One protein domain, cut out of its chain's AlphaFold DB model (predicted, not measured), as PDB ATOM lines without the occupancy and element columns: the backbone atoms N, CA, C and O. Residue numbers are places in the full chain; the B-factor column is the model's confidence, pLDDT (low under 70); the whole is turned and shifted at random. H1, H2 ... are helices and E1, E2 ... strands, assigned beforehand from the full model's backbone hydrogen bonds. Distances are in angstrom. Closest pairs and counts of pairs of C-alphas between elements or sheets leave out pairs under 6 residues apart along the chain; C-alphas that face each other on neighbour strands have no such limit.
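What this domain is: This is residues 13 to 69 and 393 to 452 of the 997 residues of an uncharacterized protein of Phaeosphaeria nodorum (strain SN15 / ATCC MYA-4574 / FGSC 10173) (UniProt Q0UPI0). With little regular structure, this is two small sheets loosely and partly face to face, one of four strands and one of three; H1 only grazes the smaller, and residues 429 to 435 stick out. The 117 printed residues hold E1 E2 E3 E4 E5 E6 H1 E7, mostly strand, 41 residues in named elements. The mixed sheet runs E3 E2 E1 E4, the antiparallel one E5 E6 E7. It is compact, radius of gyration of the C-alphas 13.9 A, spans 37 by 31 by 27 A.

Where its parts are: E3, residues 40 to 46, is 18.1 A long; E2 is 32 to 37, 16.8 A; E1, 17 to 21, begins at C-alpha (29.858, -11.968, -36.613); E4 is 58 to 60. E5 is 65 to 68, E6 403 to 407, H1 420 to 425; E7, 440 to 444, ends at C-alpha (32.496, -19.781, -46.063).

How they stand to each other: E1 E2 E3 form a meander, each strand antiparallel to the one before: N 34 and O 18 are 2.9 A apart, N 35 and O 43 2.9 A. E4 is parallel to E1, N 19 to O 59 2.8 A. The closest C-alphas of E1 and E5, Val 21 and Leu 65, are 5.9 A apart. E6 is antiparallel to E5, N 407 to O 65 2.8 A, and to E7, N 404 to O 443 2.9 A. In H1 every O i to N i+4 pair is within hydrogen-bond range.

The domain as a whole: Residues 70 to 392 are not printed; C-alphas 69 and 393 are 9.7 A apart. The links E3 to E4, E6 to H1 and H1 to E7 are long. pLDDT is under 70 at residues 13 to 14, 409 to 415 and 428 to 452.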
ATOM      1  N   ARG A  13      40.112  -8.812 -43.543       54.44
ATOM      2  CA  ARG A  13      39.845  -9.396 -42.232       54.44
ATOM      3  C   ARG A  13      38.901 -10.571 -42.421       54.44
ATOM      4  O   ARG A  13      37.935 -10.488 -43.175       54.44
ATOM      5  N   ALA A  14      39.162 -11.640 -41.678       68.44
ATOM      6  CA  ALA A  14      38.116 -12.595 -41.390       68.44
ATOM      7  C   ALA A  14      36.932 -11.837 -40.773       68.44
ATOM      8  O   ALA A  14      37.095 -11.135 -39.770       68.44
ATOM      9  N   LEU A  15      35.764 -11.977 -41.398       81.56
ATOM     10  CA  LEU A  15      34.474 -11.741 -40.761       81.56
ATOM     11  C   LEU A  15      34.422 -12.578 -39.462       81.56
ATOM     12  O   LEU A  15      35.121 -13.577 -39.345       81.56
ATOM     13  N   LYS A  16      33.659 -12.155 -38.456       87.00
ATOM     14  CA  LYS A  16      33.535 -12.872 -37.170       87.00
ATOM     15  C   LYS A  16      32.116 -12.934 -36.641       87.00
ATOM     16  O   LYS A  16      31.793 -13.844 -35.887       87.00
ATOM     17  N   LYS A  17      31.268 -11.969 -36.999       89.75
ATOM     18  CA  LYS A  17      29.858 -11.968 -36.613       89.75
ATOM     19  C   LYS A  17      28.974 -11.584 -37.788       89.75
ATOM     20  O   LYS A  17      29.195 -10.554 -38.413       89.75
ATOM     21  N   ILE A  18      27.958 -12.395 -38.058       92.25
ATOM     22  CA  ILE A  18      26.843 -12.031 -38.932       92.25
ATOM     23  C   ILE A  18      25.717 -11.571 -38.004       92.25
ATOM     24  O   ILE A  18      25.232 -12.368 -37.205       92.25
ATOM     25  N   ALA A  19      25.351 -10.294 -38.059       92.81
ATOM     26  CA  ALA A  19      24.404  -9.685 -37.133       92.81
ATOM     27  C   ALA A  19      23.004  -9.545 -37.750       92.81
ATOM     28  O   ALA A  19      22.869  -9.231 -38.932       92.81
ATOM     29  N   GLY A  20      21.958  -9.736 -36.945       91.62
ATOM     30  CA  GLY A  20      20.577  -9.420 -37.313       91.62
ATOM     31  C   GLY A  20      19.934 -10.316 -38.384       91.62
ATOM     32  O   GLY A  20      19.068  -9.828 -39.116       91.62
ATOM     33  N   VAL A  21      20.331 -11.591 -38.490       92.12
ATOM     34  CA  VAL A  21      19.765 -12.587 -39.431       92.12
ATOM     35  C   VAL A  21      18.403 -13.137 -38.984       92.12
ATOM     36  O   VAL A  21      18.096 -13.173 -37.792       92.12
ATOM     37  N   ARG A  22      17.618 -13.667 -39.935       91.69
ATOM     38  CA  ARG A  22      16.546 -14.646 -39.667       91.69
ATOM     39  C   ARG A  22      17.067 -16.068 -39.833       91.69
ATOM     40  O   ARG A  22      17.813 -16.343 -40.772       91.69
ATOM     41  N   LEU A  23      16.608 -16.972 -38.969       92.75
ATOM     42  CA  LEU A  23      16.950 -18.397 -38.993       92.75
ATOM     43  C   LEU A  23      15.761 -19.243 -39.504       92.75
ATOM     44  O   LEU A  23      14.622 -18.924 -39.152       92.75
ATOM     45  N   PRO A  24      15.986 -20.348 -40.245       90.25
ATOM     46  CA  PRO A  24      14.939 -21.131 -40.921       90.25
ATOM     47  C   PRO A  24      13.741 -21.569 -40.067       90.25
ATOM     48  O   PRO A  24      12.602 -21.570 -40.538       90.25
ATOM     49  N   HIS A  25      13.991 -21.934 -38.807       85.38
ATOM     50  CA  HIS A  25      12.985 -22.495 -37.899       85.38
ATOM     51  C   HIS A  25      12.579 -21.546 -36.752       85.38
ATOM     52  O   HIS A  25      11.984 -21.991 -35.770       85.38
ATOM     53  N   LYS A  26      12.911 -20.251 -36.843       87.94
ATOM     54  CA  LYS A  26      12.524 -19.214 -35.866       87.94
ATOM     55  C   LYS A  26      11.328 -18.400 -36.364       87.94
ATOM     56  O   LYS A  26      10.920 -18.531 -37.518       87.94
ATOM     57  N   ASP A  27      10.746 -17.570 -35.499       83.75
ATOM     58  CA  ASP A  27       9.715 -16.633 -35.950       83.75
ATOM     59  C   ASP A  27      10.345 -15.535 -36.823       83.75
ATOM     60  O   ASP A  27      11.409 -15.007 -36.509       83.75
ATOM     61  N   SER A  28       9.677 -15.160 -37.917       76.69
ATOM     62  CA  SER A  28      10.188 -14.170 -38.877       76.69
ATOM     63  C   SER A  28      10.325 -12.735 -38.334       76.69
ATOM     64  O   SER A  28      10.830 -11.863 -39.048       76.69
ATOM     65  N   SER A  29       9.860 -12.475 -37.107       81.62
ATOM     66  CA  SER A  29      10.059 -11.229 -36.358       81.62
ATOM     67  C   SER A  29      11.227 -11.276 -35.361       81.62
ATOM     68  O   SER A  29      11.655 -10.219 -34.888       81.62
ATOM     69  N   GLU A  30      11.773 -12.461 -35.069       90.06
ATOM     70  CA  GLU A  30      13.007 -12.611 -34.298       90.06
ATOM     71  C   GLU A  30      14.233 -12.360 -35.185       90.06
ATOM     72  O   GLU A  30      14.265 -12.720 -36.362       90.06
ATOM     73  N   GLN A  31      15.270 -11.772 -34.591       93.25
ATOM     74  CA  GLN A  31      16.573 -11.574 -35.219       93.25
ATOM     75  C   GLN A  31      17.649 -12.216 -34.345       93.25
ATOM     76  O   GLN A  31      17.559 -12.171 -33.115       93.25
ATOM     77  N   TRP A  32      18.664 -12.784 -34.985       95.19
ATOM     78  CA  TRP A  32      19.734 -13.543 -34.343       95.19
ATOM     79  C   TRP A  32      21.107 -13.061 -34.828       95.19
ATOM     80  O   TRP A  32      21.219 -12.508 -35.922       95.19
ATOM     81  N   ASP A  33      22.142 -13.279 -34.024       94.69
ATOM     82  CA  ASP A  33      23.540 -13.013 -34.363       94.69
ATOM     83  C   ASP A  33      24.321 -14.331 -34.366       94.69
ATOM     84  O   ASP A  33      24.244 -15.098 -33.409       94.69
ATOM     85  N   ILE A  34      25.106 -14.581 -35.413       94.12
ATOM     86  CA  ILE A  34      25.955 -15.772 -35.543       94.12
ATOM     87  C   ILE A  34      27.409 -15.344 -35.350       94.12
ATOM     88  O   ILE A  34      27.930 -14.577 -36.162       94.12
ATOM     89  N   THR A  35      28.064 -15.831 -34.295       93.56
ATOM     90  CA  THR A  35      29.510 -15.650 -34.077       93.56
ATOM     91  C   THR A  35      30.272 -16.825 -34.687       93.56
ATOM     92  O   THR A  35      29.798 -17.962 -34.654       93.56
ATOM     93  N   ILE A  36      31.427 -16.550 -35.293       91.00
ATOM     94  CA  ILE A  36      32.185 -17.502 -36.105       91.00
ATOM     95  C   ILE A  36      33.676 -17.412 -35.768       91.00
ATOM     96  O   ILE A  36      34.288 -16.349 -35.882       91.00
ATOM     97  N   GLU A  37      34.266 -18.553 -35.420       88.38
ATOM     98  CA  GLU A  37      35.668 -18.716 -35.022       88.38
ATOM     99  C   GLU A  37      36.242 -19.966 -35.711       88.38
ATOM    100  O   GLU A  37      35.542 -20.963 -35.879       88.38
ATOM    101  N   ASP A  38      37.492 -19.906 -36.181       84.69
ATOM    102  CA  ASP A  38      38.198 -21.007 -36.869       84.69
ATOM    103  C   ASP A  38      37.386 -21.732 -37.969       84.69
ATOM    104  O   ASP A  38      37.477 -22.948 -38.158       84.69
ATOM    105  N   GLY A  39      36.567 -20.974 -38.709       84.31
ATOM    106  CA  GLY A  39      35.713 -21.493 -39.785       84.31
ATOM    107  C   GLY A  39      34.486 -22.283 -39.308       84.31
ATOM    108  O   GLY A  39      33.909 -23.034 -40.094       84.31
ATOM    109  N   LYS A  40      34.079 -22.129 -38.043       90.31
ATOM    110  CA  LYS A  40      32.922 -22.790 -37.421       90.31
ATOM    111  C   LYS A  40      32.047 -21.796 -36.672       90.31
ATOM    112  O   LYS A  40      32.520 -20.762 -36.209       90.31
ATOM    113  N   ILE A  41      30.782 -22.147 -36.485       93.25
ATOM    114  CA  ILE A  41      29.874 -21.418 -35.594       93.25
ATOM    115  C   ILE A  41      30.393 -21.538 -34.156       93.25
ATOM    116  O   ILE A  41      30.535 -22.656 -33.658       93.25
ATOM    117  N   SER A  42      30.652 -20.419 -33.476       95.12
ATOM    118  CA  SER A  42      30.974 -20.399 -32.041       95.12
ATOM    119  C   SER A  42      29.751 -20.071 -31.177       95.12
ATOM    120  O   SER A  42      29.580 -20.673 -30.119       95.12
ATOM    121  N   SER A  43      28.843 -19.206 -31.645       96.12
ATOM    122  CA  SER A  43      27.551 -18.952 -30.990       96.12
ATOM    123  C   SER A  43      26.445 -18.573 -31.978       96.12
ATOM    124  O   SER A  43      26.718 -18.088 -33.078       96.12
ATOM    125  N   VAL A  44      25.190 -18.773 -31.560       95.81
ATOM    126  CA  VAL A  44      23.991 -18.232 -32.219       95.81
ATOM    127  C   VAL A  44      23.091 -17.624 -31.148       95.81
ATOM    128  O   VAL A  44      22.394 -18.335 -30.422       95.81
ATOM    129  N   ASP A  45      23.138 -16.302 -31.039       95.56
ATOM    130  CA  ASP A  45      22.542 -15.521 -29.954       95.56
ATOM    131  C   ASP A  45      21.355 -14.683 -30.455       95.56
ATOM    132  O   ASP A  45      21.202 -14.454 -31.654       95.56
ATOM    133  N   ALA A  46      20.502 -14.198 -29.550       95.25
ATOM    134  CA  ALA A  46      19.465 -13.231 -29.913       95.25
ATOM    135  C   ALA A  46      20.102 -11.869 -30.245       95.25
ATOM    136  O   ALA A  46      20.987 -11.418 -29.519       95.25
ATOM    137  N   HIS A  47      19.642 -11.213 -31.316       94.44
ATOM    138  CA  HIS A  47      20.318 -10.047 -31.894       94.44
ATOM    139  C   HIS A  47      20.452  -8.859 -30.927       94.44
ATOM    140  O   HIS A  47      19.450  -8.278 -30.487       94.44
ATOM    141  N   ASP A  48      21.694  -8.444 -30.661       90.69
ATOM    142  CA  ASP A  48      21.989  -7.262 -29.852       90.69
ATOM    143  C   ASP A  48      21.964  -5.983 -30.705       90.69
ATOM    144  O   ASP A  48      22.905  -5.636 -31.419       90.69
ATOM    145  N   ARG A  49      20.876  -5.222 -30.556       85.88
ATOM    146  CA  ARG A  49      20.657  -3.923 -31.216       85.88
ATOM    147  C   ARG A  49      21.589  -2.798 -30.744       85.88
ATOM    148  O   ARG A  49      21.441  -1.673 -31.215       85.88
ATOM    149  N   SER A  50      22.490  -3.060 -29.795       84.25
ATOM    150  CA  SER A  50      23.548  -2.136 -29.372       84.25
ATOM    151  C   SER A  50      24.925  -2.440 -29.982       84.25
ATOM    152  O   SER A  50      25.865  -1.683 -29.738       84.25
ATOM    153  N   LEU A  51      25.040  -3.484 -30.816       81.81
ATOM    154  CA  LEU A  51      26.256  -3.789 -31.575       81.81
ATOM    155  C   LEU A  51      26.677  -2.638 -32.499       81.81
ATOM    156  O   LEU A  51      25.864  -2.047 -33.211       81.81
ATOM    157  N   ASP A  52      27.984  -2.385 -32.546       78.06
ATOM    158  CA  ASP A  52      28.590  -1.480 -33.520       78.06
ATOM    159  C   ASP A  52      28.729  -2.178 -34.881       78.06
ATOM    160  O   ASP A  52      29.700  -2.885 -35.160       78.06
ATOM    161  N   LEU A  53      27.736  -1.956 -35.743       78.69
ATOM    162  CA  LEU A  53      27.692  -2.475 -37.112       78.69
ATOM    163  C   LEU A  53      28.683  -1.777 -38.070       78.69
ATOM    164  O   LEU A  53      28.717  -2.114 -39.250       78.69
ATOM    165  N   SER A  54      29.500  -0.821 -37.598       72.75
ATOM    166  CA  SER A  54      30.586  -0.219 -38.391       72.75
ATOM    167  C   SER A  54      31.909  -1.002 -38.329       72.75
ATOM    168  O   SER A  54      32.847  -0.702 -39.074       72.75
ATOM    169  N   ALA A  55      31.996  -2.029 -37.476       76.44
ATOM    170  CA  ALA A  55      33.165  -2.896 -37.366       76.44
ATOM    171  C   ALA A  55      33.368  -3.757 -38.630       76.44
ATOM    172  O   ALA A  55      32.474  -4.477 -39.066       76.44
ATOM    173  N   THR A  56      34.574  -3.733 -39.208       74.31
ATOM    174  CA  THR A  56      34.871  -4.385 -40.501       74.31
ATOM    175  C   THR A  56      34.941  -5.916 -40.460       74.31
ATOM    176  O   THR A  56      35.043  -6.547 -41.509       74.31
ATOM    177  N   ASP A  57      34.882  -6.517 -39.273       82.44
ATOM    178  CA  ASP A  57      34.706  -7.951 -39.028       82.44
ATOM    179  C   ASP A  57      33.276  -8.319 -38.564       82.44
ATOM    180  O   ASP A  57      33.041  -9.436 -38.096       82.44
ATOM    181  N   VAL A  58      32.303  -7.419 -38.759       85.75
ATOM    182  CA  VAL A  58      30.862  -7.664 -38.584       85.75
ATOM    183  C   VAL A  58      30.131  -7.469 -39.919       85.75
ATOM    184  O   VAL A  58      30.375  -6.508 -40.643       85.75
ATOM    185  N   LEU A  59      29.220  -8.384 -40.256       87.25
ATOM    186  CA  LEU A  59      28.317  -8.275 -41.402       87.25
ATOM    187  C   LEU A  59      26.892  -8.057 -40.901       87.25
ATOM    188  O   LEU A  59      26.280  -8.986 -40.378       87.25
ATOM    189  N   ASP A  60      26.345  -6.866 -41.116       87.88
ATOM    190  CA  ASP A  60      24.914  -6.623 -40.934       87.88
ATOM    191  C   ASP A  60      24.104  -7.343 -42.028       87.88
ATOM    192  O   ASP A  60      24.199  -7.053 -43.229       87.88
ATOM    193  N   ALA A  61      23.292  -8.311 -41.610       87.31
ATOM    194  CA  ALA A  61      22.421  -9.063 -42.495       87.31
ATOM    195  C   ALA A  61      21.142  -8.311 -42.883       87.31
ATOM    196  O   ALA A  61      20.464  -8.766 -43.798       87.31
ATOM    197  N   ASN A  62      20.798  -7.188 -42.241       86.00
ATOM    198  CA  ASN A  62      19.589  -6.405 -42.527       86.00
ATOM    199  C   ASN A  62      18.292  -7.244 -42.529       86.00
ATOM    200  O   ASN A  62      17.418  -7.084 -43.380       86.00
ATOM    201  N   ASN A  63      18.145  -8.158 -41.559       86.31
ATOM    202  CA  ASN A  63      16.969  -9.031 -41.430       86.31
ATOM    203  C   ASN A  63      16.760  -9.979 -42.638       86.31
ATOM    204  O   ASN A  63      15.633 -10.393 -42.934       86.31
ATOM    205  N   ARG A  64      17.836 -10.338 -43.350       88.00
ATOM    206  CA  ARG A  64      17.843 -11.393 -44.380       88.00
ATOM    207  C   ARG A  64      17.806 -12.793 -43.768       88.00
ATOM    208  O   ARG A  64      18.255 -13.002 -42.640       88.00
ATOM    209  N   LEU A  65      17.257 -13.748 -44.514       90.75
ATOM    210  CA  LEU A  65      17.284 -15.169 -44.163       90.75
ATOM    211  C   LEU A  65      18.689 -15.723 -44.418       90.75
ATOM    212  O   LEU A  65      19.232 -15.529 -45.501       90.75
ATOM    213  N   ILE A  66      19.257 -16.440 -43.450       92.75
ATOM    214  CA  ILE A  66      20.475 -17.234 -43.644       92.75
ATOM    215  C   ILE A  66      20.149 -18.723 -43.530       92.75
ATOM    216  O   ILE A  66      19.321 -19.120 -42.711       92.75
ATOM    217  N   ALA A  67      20.788 -19.550 -44.352       94.06
ATOM    218  CA  ALA A  67      20.652 -21.004 -44.320       94.06
ATOM    219  C   ALA A  67      21.957 -21.681 -44.797       94.06
ATOM    220  O   ALA A  67      22.839 -20.991 -45.319       94.06
ATOM    221  N   PRO A  68      22.118 -23.009 -44.627       95.00
ATOM    222  CA  PRO A  68      23.271 -23.734 -45.154       95.00
ATOM    223  C   PRO A  68      23.404 -23.542 -46.665       95.00
ATOM    224  O   PRO A  68      22.408 -23.596 -47.390       95.00
ATOM    225  N   SER A  69      24.629 -23.325 -47.134       95.00
ATOM    226  CA  SER A  69      24.942 -23.173 -48.559       95.00
ATOM    227  C   SER A  69      24.681 -24.453 -49.358       95.00
ATOM    228  O   SER A  69      24.718 -25.570 -48.825       95.00
ATOM    229  N   LEU A 393      23.727 -27.801 -40.695       93.75
ATOM    230  CA  LEU A 393      22.302 -28.162 -40.659       93.75
ATOM    231  C   LEU A 393      21.411 -26.911 -40.641       93.75
ATOM    232  O   LEU A 393      21.857 -25.849 -40.223       93.75
ATOM    233  N   LEU A 394      20.135 -27.020 -41.033       92.44
ATOM    234  CA  LEU A 394      19.193 -25.881 -41.095       92.44
ATOM    235  C   LEU A 394      19.028 -25.089 -39.778       92.44
ATOM    236  O   LEU A 394      18.572 -23.946 -39.802       92.44
ATOM    237  N   ASN A 395      19.396 -25.670 -38.633       90.88
ATOM    238  CA  ASN A 395      19.351 -25.026 -37.321       90.88
ATOM    239  C   ASN A 395      20.645 -24.283 -36.915       90.88
ATOM    240  O   ASN A 395      20.614 -23.581 -35.906       90.88
ATOM    241  N   LEU A 396      21.724 -24.385 -37.707       91.81
ATOM    242  CA  LEU A 396      22.995 -23.652 -37.567       91.81
ATOM    243  C   LEU A 396      23.630 -23.754 -36.159       91.81
ATOM    244  O   LEU A 396      23.908 -22.745 -35.517       91.81
ATOM    245  N   GLU A 397      23.844 -24.963 -35.636       91.69
ATOM    246  CA  GLU A 397      24.339 -25.138 -34.256       91.69
ATOM    247  C   GLU A 397      25.834 -24.792 -34.086       91.69
ATOM    248  O   GLU A 397      26.644 -25.065 -34.977       91.69
ATOM    249  N   PRO A 398      26.249 -24.293 -32.904       94.81
ATOM    250  CA  PRO A 398      27.659 -24.170 -32.539       94.81
ATOM    251  C   PRO A 398      28.467 -25.457 -32.762       94.81
ATOM    252  O   PRO A 398      28.019 -26.564 -32.468       94.81
ATOM    253  N   GLY A 399      29.685 -25.302 -33.279       92.62
ATOM    254  CA  GLY A 399      30.584 -26.385 -33.679       92.62
ATOM    255  C   GLY A 399      30.425 -26.853 -35.132       92.62
ATOM    256  O   GLY A 399      31.369 -27.443 -35.666       92.62
ATOM    257  N   GLN A 400      29.296 -26.565 -35.794       93.38
ATOM    258  CA  GLN A 400      29.105 -26.847 -37.223       93.38
ATOM    259  C   GLN A 400      29.973 -25.916 -38.106       93.38
ATOM    260  O   GLN A 400      30.371 -24.836 -37.652       93.38
ATOM    261  N   PRO A 401      30.288 -26.297 -39.364       91.62
ATOM    262  CA  PRO A 401      31.035 -25.440 -40.285       91.62
ATOM    263  C   PRO A 401      30.323 -24.108 -40.548       91.62
ATOM    264  O   PRO A 401      29.099 -24.054 -40.692       91.62
ATOM    265  N   ALA A 402      31.095 -23.030 -40.661       90.88
ATOM    266  CA  ALA A 402      30.593 -21.744 -41.119       90.88
ATOM    267  C   ALA A 402      30.594 -21.714 -42.649       90.88
ATOM    268  O   ALA A 402      31.598 -21.375 -43.279       90.88
ATOM    269  N   ASP A 403      29.479 -22.165 -43.217       90.00
ATOM    270  CA  ASP A 403      29.287 -22.396 -44.645       90.00
ATOM    271  C   ASP A 403      27.806 -22.152 -44.993       90.00
ATOM    272  O   ASP A 403      26.941 -23.015 -44.815       90.00
ATOM    273  N   PHE A 404      27.505 -20.919 -45.408       88.38
ATOM    274  CA  PHE A 404      26.139 -20.404 -45.529       88.38
ATOM    275  C   PHE A 404      25.876 -19.682 -46.846       88.38
ATOM    276  O   PHE A 404      26.790 -19.161 -47.487       88.38
ATOM    277  N   VAL A 405      24.590 -19.547 -47.161       90.50
ATOM    278  CA  VAL A 405      24.063 -18.536 -48.080       90.50
ATOM    279  C   VAL A 405      23.154 -17.588 -47.300       90.50
ATOM    280  O   VAL A 405      22.245 -18.018 -46.586       90.50
ATOM    281  N   LEU A 406      23.403 -16.286 -47.448       87.94
ATOM    282  CA  LEU A 406      22.476 -15.232 -47.047       87.94
ATOM    283  C   LEU A 406      21.584 -14.877 -48.246       87.94
ATOM    284  O   LEU A 406      22.096 -14.504 -49.301       87.94
ATOM    285  N   PHE A 407      20.270 -15.012 -48.074       85.31
ATOM    286  CA  PHE A 407      19.248 -14.827 -49.105       85.31
ATOM    287  C   PHE A 407      18.768 -13.384 -49.143       85.31
ATOM    288  O   PHE A 407      18.337 -12.841 -48.122       85.31
ATOM    289  N   ASP A 408      18.811 -12.777 -50.325       72.12
ATOM    290  CA  ASP A 408      18.615 -11.339 -50.434       72.12
ATOM    291  C   ASP A 408      17.151 -10.861 -50.488       72.12
ATOM    292  O   ASP A 408      16.205 -11.613 -50.764       72.12
ATOM    293  N   THR A 409      16.957  -9.581 -50.166       61.94
ATOM    294  CA  THR A 409      15.670  -8.889 -50.175       61.94
ATOM    295  C   THR A 409      15.456  -8.194 -51.515       61.94
ATOM    296  O   THR A 409      15.959  -7.094 -51.710       61.94
ATOM    297  N   PHE A 410      14.627  -8.771 -52.394       54.41
ATOM    298  CA  PHE A 410      14.144  -8.073 -53.593       54.41
ATOM    299  C   PHE A 410      13.723  -6.624 -53.267       54.41
ATOM    300  O   PHE A 410      12.933  -6.422 -52.339       54.41
ATOM    301  N   GLU A 411      14.173  -5.641 -54.059       50.38
ATOM    302  CA  GLU A 411      13.841  -4.208 -53.911       50.38
ATOM    303  C   GLU A 411      12.380  -3.864 -54.288       50.38
ATOM    304  O   GLU A 411      12.068  -2.856 -54.921       50.38
ATOM    305  N   SER A 412      11.423  -4.704 -53.895       47.56
ATOM    306  CA  SER A 412      10.004  -4.361 -53.881       47.56
ATOM    307  C   SER A 412       9.231  -5.216 -52.871       47.56
ATOM    308  O   SER A 412       9.664  -6.271 -52.409       47.56
ATOM    309  N   SER A 413       8.071  -4.703 -52.461       57.97
ATOM    310  CA  SER A 413       7.281  -5.251 -51.354       57.97
ATOM    311  C   SER A 413       6.824  -6.712 -51.539       57.97
ATOM    312  O   SER A 413       6.747  -7.229 -52.648       57.97
ATOM    313  N   TRP A 414       6.436  -7.333 -50.421       60.16
ATOM    314  CA  TRP A 414       5.812  -8.660 -50.262       60.16
ATOM    315  C   TRP A 414       6.614  -9.907 -50.700       60.16
ATOM    316  O   TRP A 414       6.681 -10.833 -49.886       60.16
ATOM    317  N   ARG A 415       7.281  -9.940 -51.868       61.44
ATOM    318  CA  ARG A 415       8.039 -11.125 -52.365       61.44
ATOM    319  C   ARG A 415       9.407 -11.383 -51.715       61.44
ATOM    320  O   ARG A 415      10.006 -12.417 -51.981       61.44
ATOM    321  N   CYS A 416       9.903 -10.495 -50.850       70.56
ATOM    322  CA  CYS A 416      11.101 -10.748 -50.030       70.56
ATOM    323  C   CYS A 416      11.024 -12.135 -49.354       70.56
ATOM    324  O   CYS A 416      10.057 -12.402 -48.644       70.56
ATOM    325  N   ARG A 417      12.030 -12.995 -49.557       80.75
ATOM    326  CA  ARG A 417      12.033 -14.400 -49.115       80.75
ATOM    327  C   ARG A 417      12.497 -14.503 -47.658       80.75
ATOM    328  O   ARG A 417      13.664 -14.268 -47.359       80.75
ATOM    329  N   LYS A 418      11.576 -14.808 -46.737       84.38
ATOM    330  CA  LYS A 418      11.806 -14.757 -45.274       84.38
ATOM    331  C   LYS A 418      11.938 -16.134 -44.620       84.38
ATOM    332  O   LYS A 418      12.307 -16.214 -43.451       84.38
ATOM    333  N   SER A 419      11.615 -17.197 -45.352       90.19
ATOM    334  CA  SER A 419      11.617 -18.584 -44.887       90.19
ATOM    335  C   SER A 419      12.075 -19.536 -45.995       90.19
ATOM    336  O   SER A 419      11.971 -19.212 -47.177       90.19
ATOM    337  N   ILE A 420      12.530 -20.739 -45.626       93.25
ATOM    338  CA  ILE A 420      12.902 -21.793 -46.591       93.25
ATOM    339  C   ILE A 420      11.731 -22.154 -47.518       93.25
ATOM    340  O   ILE A 420      11.931 -22.431 -48.696       93.25
ATOM    341  N   VAL A 421      10.499 -22.077 -47.007       93.00
ATOM    342  CA  VAL A 421       9.270 -22.299 -47.783       93.00
ATOM    343  C   VAL A 421       9.151 -21.284 -48.925       93.00
ATOM    344  O   VAL A 421       8.896 -21.665 -50.063       93.00
ATOM    345  N   GLU A 422       9.395 -20.000 -48.646       90.19
ATOM    346  CA  GLU A 422       9.420 -18.946 -49.672       90.19
ATOM    347  C   GLU A 422      10.589 -19.128 -50.653       90.19
ATOM    348  O   GLU A 422      10.414 -18.894 -51.843       90.19
ATOM    349  N   VAL A 423      11.756 -19.589 -50.189       89.94
ATOM    350  CA  VAL A 423      12.927 -19.860 -51.044       89.94
ATOM    351  C   VAL A 423      12.692 -21.018 -52.018       89.94
ATOM    352  O   VAL A 423      13.046 -20.905 -53.186       89.94
ATOM    353  N   VAL A 424      12.081 -22.118 -51.569       93.81
ATOM    354  CA  VAL A 424      11.825 -23.296 -52.418       93.81
ATOM    355  C   VAL A 424      10.619 -23.091 -53.337       93.81
ATOM    356  O   VAL A 424      10.593 -23.634 -54.437       93.81
ATOM    357  N   TYR A 425       9.624 -22.291 -52.940       91.31
ATOM    358  CA  TYR A 425       8.496 -21.961 -53.823       91.31
ATOM    359  C   TYR A 425       8.829 -20.836 -54.816       91.31
ATOM    360  O   TYR A 425       8.181 -20.748 -55.859       91.31
ATOM    361  N   ASP A 426       9.834 -20.005 -54.522       86.12
ATOM    362  CA  ASP A 426      10.288 -18.878 -55.341       86.12
ATOM    363  C   ASP A 426      11.832 -18.827 -55.387       86.12
ATOM    364  O   ASP A 426      12.487 -18.000 -54.738       86.12
ATOM    365  N   ALA A 427      12.427 -19.727 -56.180       78.06
ATOM    366  CA  ALA A 427      13.880 -19.798 -56.393       78.06
ATOM    367  C   ALA A 427      14.475 -18.484 -56.950       78.06
ATOM    368  O   ALA A 427      15.650 -18.185 -56.740       78.06
ATOM    369  N   GLY A 428      13.635 -17.643 -57.562       68.50
ATOM    370  CA  GLY A 428      14.008 -16.387 -58.204       68.50
ATOM    371  C   GLY A 428      14.133 -16.538 -59.720       68.50
ATOM    372  O   GLY A 428      14.390 -17.617 -60.248       68.50
ATOM    373  N   THR A 429      13.919 -15.450 -60.456       53.84
ATOM    374  CA  THR A 429      14.003 -15.462 -61.921       53.84
ATOM    375  C   THR A 429      15.434 -15.200 -62.386       53.84
ATOM    376  O   THR A 429      15.876 -14.047 -62.398       53.84
ATOM    377  N   GLY A 430      16.132 -16.246 -62.834       43.72
ATOM    378  CA  GLY A 430      17.430 -16.163 -63.522       43.72
ATOM    379  C   GLY A 430      17.329 -15.556 -64.931       43.72
ATOM    380  O   GLY A 430      17.653 -16.218 -65.908       43.72
ATOM    381  N   GLY A 431      16.805 -14.329 -65.041       37.84
ATOM    382  CA  GLY A 431      16.454 -13.679 -66.313       37.84
ATOM    383  C   GLY A 431      16.883 -12.213 -66.461       37.84
ATOM    384  O   GLY A 431      16.578 -11.608 -67.484       37.84
ATOM    385  N   TYR A 432      17.587 -11.642 -65.477       34.28
ATOM    386  CA  TYR A 432      18.143 -10.282 -65.533       34.28
ATOM    387  C   TYR A 432      19.677 -10.347 -65.400       34.28
ATOM    388  O   TYR A 432      20.158 -10.600 -64.296       34.28
ATOM    389  N   PRO A 433      20.453 -10.163 -66.493       35.81
ATOM    390  CA  PRO A 433      21.860 -10.589 -66.540       35.81
ATOM    391  C   PRO A 433      22.877  -9.887 -65.626       35.81
ATOM    392  O   PRO A 433      23.991 -10.390 -65.517       35.81
ATOM    393  N   HIS A 434      22.561  -8.736 -65.015       33.22
ATOM    394  CA  HIS A 434      23.573  -7.928 -64.309       33.22
ATOM    395  C   HIS A 434      23.195  -7.412 -62.912       33.22
ATOM    396  O   HIS A 434      24.100  -7.216 -62.106       33.22
ATOM    397  N   ASP A 435      21.909  -7.264 -62.576       32.97
ATOM    398  CA  ASP A 435      21.504  -6.696 -61.276       32.97
ATOM    399  C   ASP A 435      21.291  -7.762 -60.180       32.97
ATOM    400  O   ASP A 435      21.400  -7.475 -58.991       32.97
ATOM    401  N   ASN A 436      21.061  -9.028 -60.552       39.22
ATOM    402  CA  ASN A 436      20.795 -10.122 -59.602       39.22
ATOM    403  C   ASN A 436      22.059 -10.718 -58.937       39.22
ATOM    404  O   ASN A 436      21.964 -11.735 -58.252       39.22
ATOM    405  N   LEU A 437      23.230 -10.087 -59.079       36.03
ATOM    406  CA  LEU A 437      24.482 -10.503 -58.421       36.03
ATOM    407  C   LEU A 437      24.432 -10.430 -56.879       36.03
ATOM    408  O   LEU A 437      25.322 -10.961 -56.217       36.03
ATOM    409  N   GLU A 438      23.405  -9.801 -56.301       42.81
ATOM    410  CA  GLU A 438      23.205  -9.732 -54.847       42.81
ATOM    411  C   GLU A 438      22.379 -10.896 -54.268       42.81
ATOM    412  O   GLU A 438      22.366 -11.059 -53.049       42.81
ATOM    413  N   LEU A 439      21.726 -11.735 -55.097       46.47
ATOM    414  CA  LEU A 439      20.681 -12.689 -54.664       46.47
ATOM    415  C   LEU A 439      21.105 -13.641 -53.528       46.47
ATOM    416  O   LEU A 439      20.265 -14.053 -52.716       46.47
ATOM    417  N   TYR A 440      22.394 -13.992 -53.513       51.38
ATOM    418  CA  TYR A 440      23.028 -14.939 -52.606       51.38
ATOM    419  C   TYR A 440      24.405 -14.421 -52.178       51.38
ATOM    420  O   TYR A 440      25.316 -14.305 -52.997       51.38
ATOM    421  N   LYS A 441      24.614 -14.186 -50.877       57.44
ATOM    422  CA  LYS A 441      25.970 -13.977 -50.338       57.44
ATOM    423  C   LYS A 441      26.489 -15.265 -49.710       57.44
ATOM    424  O   LYS A 441      26.046 -15.647 -48.627       57.44
ATOM    425  N   VAL A 442      27.442 -15.906 -50.388       58.59
ATOM    426  CA  VAL A 442      28.206 -17.047 -49.863       58.59
ATOM    427  C   VAL A 442      29.095 -16.588 -48.708       58.59
ATOM    428  O   VAL A 442      29.842 -15.615 -48.831       58.59
ATOM    429  N   LEU A 443      29.026 -17.301 -47.584       63.16
ATOM    430  CA  LEU A 443      29.804 -17.035 -46.375       63.16
ATOM    431  C   LEU A 443      30.444 -18.348 -45.906       63.16
ATOM    432  O   LEU A 443      29.812 -19.132 -45.200       63.16
ATOM    433  N   ARG A 444      31.688 -18.581 -46.338       61.88
ATOM    434  CA  ARG A 444      32.496 -19.781 -46.063       61.88
ATOM    435  C   ARG A 444      33.769 -19.415 -45.279       61.88
ATOM    436  O   ARG A 444      34.178 -18.251 -45.281       61.88
ATOM    437  N   GLY A 445      34.368 -20.400 -44.597       52.84
ATOM    438  CA  GLY A 445      35.562 -20.268 -43.742       52.84
ATOM    439  C   GLY A 445      36.626 -19.298 -44.281       52.84
ATOM    440  O   GLY A 445      37.022 -19.355 -45.441       52.84
ATOM    441  N   PHE A 446      37.032 -18.339 -43.448       40.81
ATOM    442  CA  PHE A 446      37.208 -16.974 -43.947       40.81
ATOM    443  C   PHE A 446      38.412 -16.669 -44.846       40.81
ATOM    444  O   PHE A 446      39.537 -16.489 -44.377       40.81
ATOM    445  N   LYS A 447      38.079 -16.279 -46.080       33.00
ATOM    446  CA  LYS A 447      38.534 -15.005 -46.664       33.00
ATOM    447  C   LYS A 447      37.330 -14.230 -47.206       33.00
ATOM    448  O   LYS A 447      36.950 -14.387 -48.360       33.00
ATOM    449  N   CYS A 448      36.728 -13.367 -46.387       34.00
ATOM    450  CA  CYS A 448      35.796 -12.369 -46.912       34.00
ATOM    451  C   CYS A 448      36.596 -11.236 -47.566       34.00
ATOM    452  O   CYS A 448      36.868 -10.219 -46.928       34.00
ATOM    453  N   ASP A 449      36.978 -11.413 -48.833       32.09
ATOM    454  CA  ASP A 449      37.442 -10.308 -49.675       32.09
ATOM    455  C   ASP A 449      36.360  -9.215 -49.666       32.09
ATOM    456  O   ASP A 449      35.243  -9.420 -50.137       32.09
ATOM    457  N   GLY A 450      36.671  -8.069 -49.052       32.75
ATOM    458  CA  GLY A 450      35.723  -6.983 -48.766       32.75
ATOM    459  C   GLY A 450      35.343  -6.155 -49.994       32.75
ATOM    460  O   GLY A 450      35.488  -4.934 -49.986       32.75
ATOM    461  N   LYS A 451      34.914  -6.822 -51.066       26.44
ATOM    462  CA  LYS A 451      34.488  -6.239 -52.341       26.44
ATOM    463  C   LYS A 451      33.036  -6.626 -52.642       26.44
ATOM    464  O   LYS A 451      32.459  -7.494 -51.990       26.44
ATOM    465  N   ALA A 452      32.464  -5.936 -53.626       27.81
ATOM    466  CA  ALA A 452      31.202  -6.293 -54.276       27.81
ATOM    467  C   ALA A 452      31.218  -7.764 -54.768       27.81
ATOM    468  O   ALA A 452      32.317  -8.312 -54.923       27.81
TER     469      ALA A 452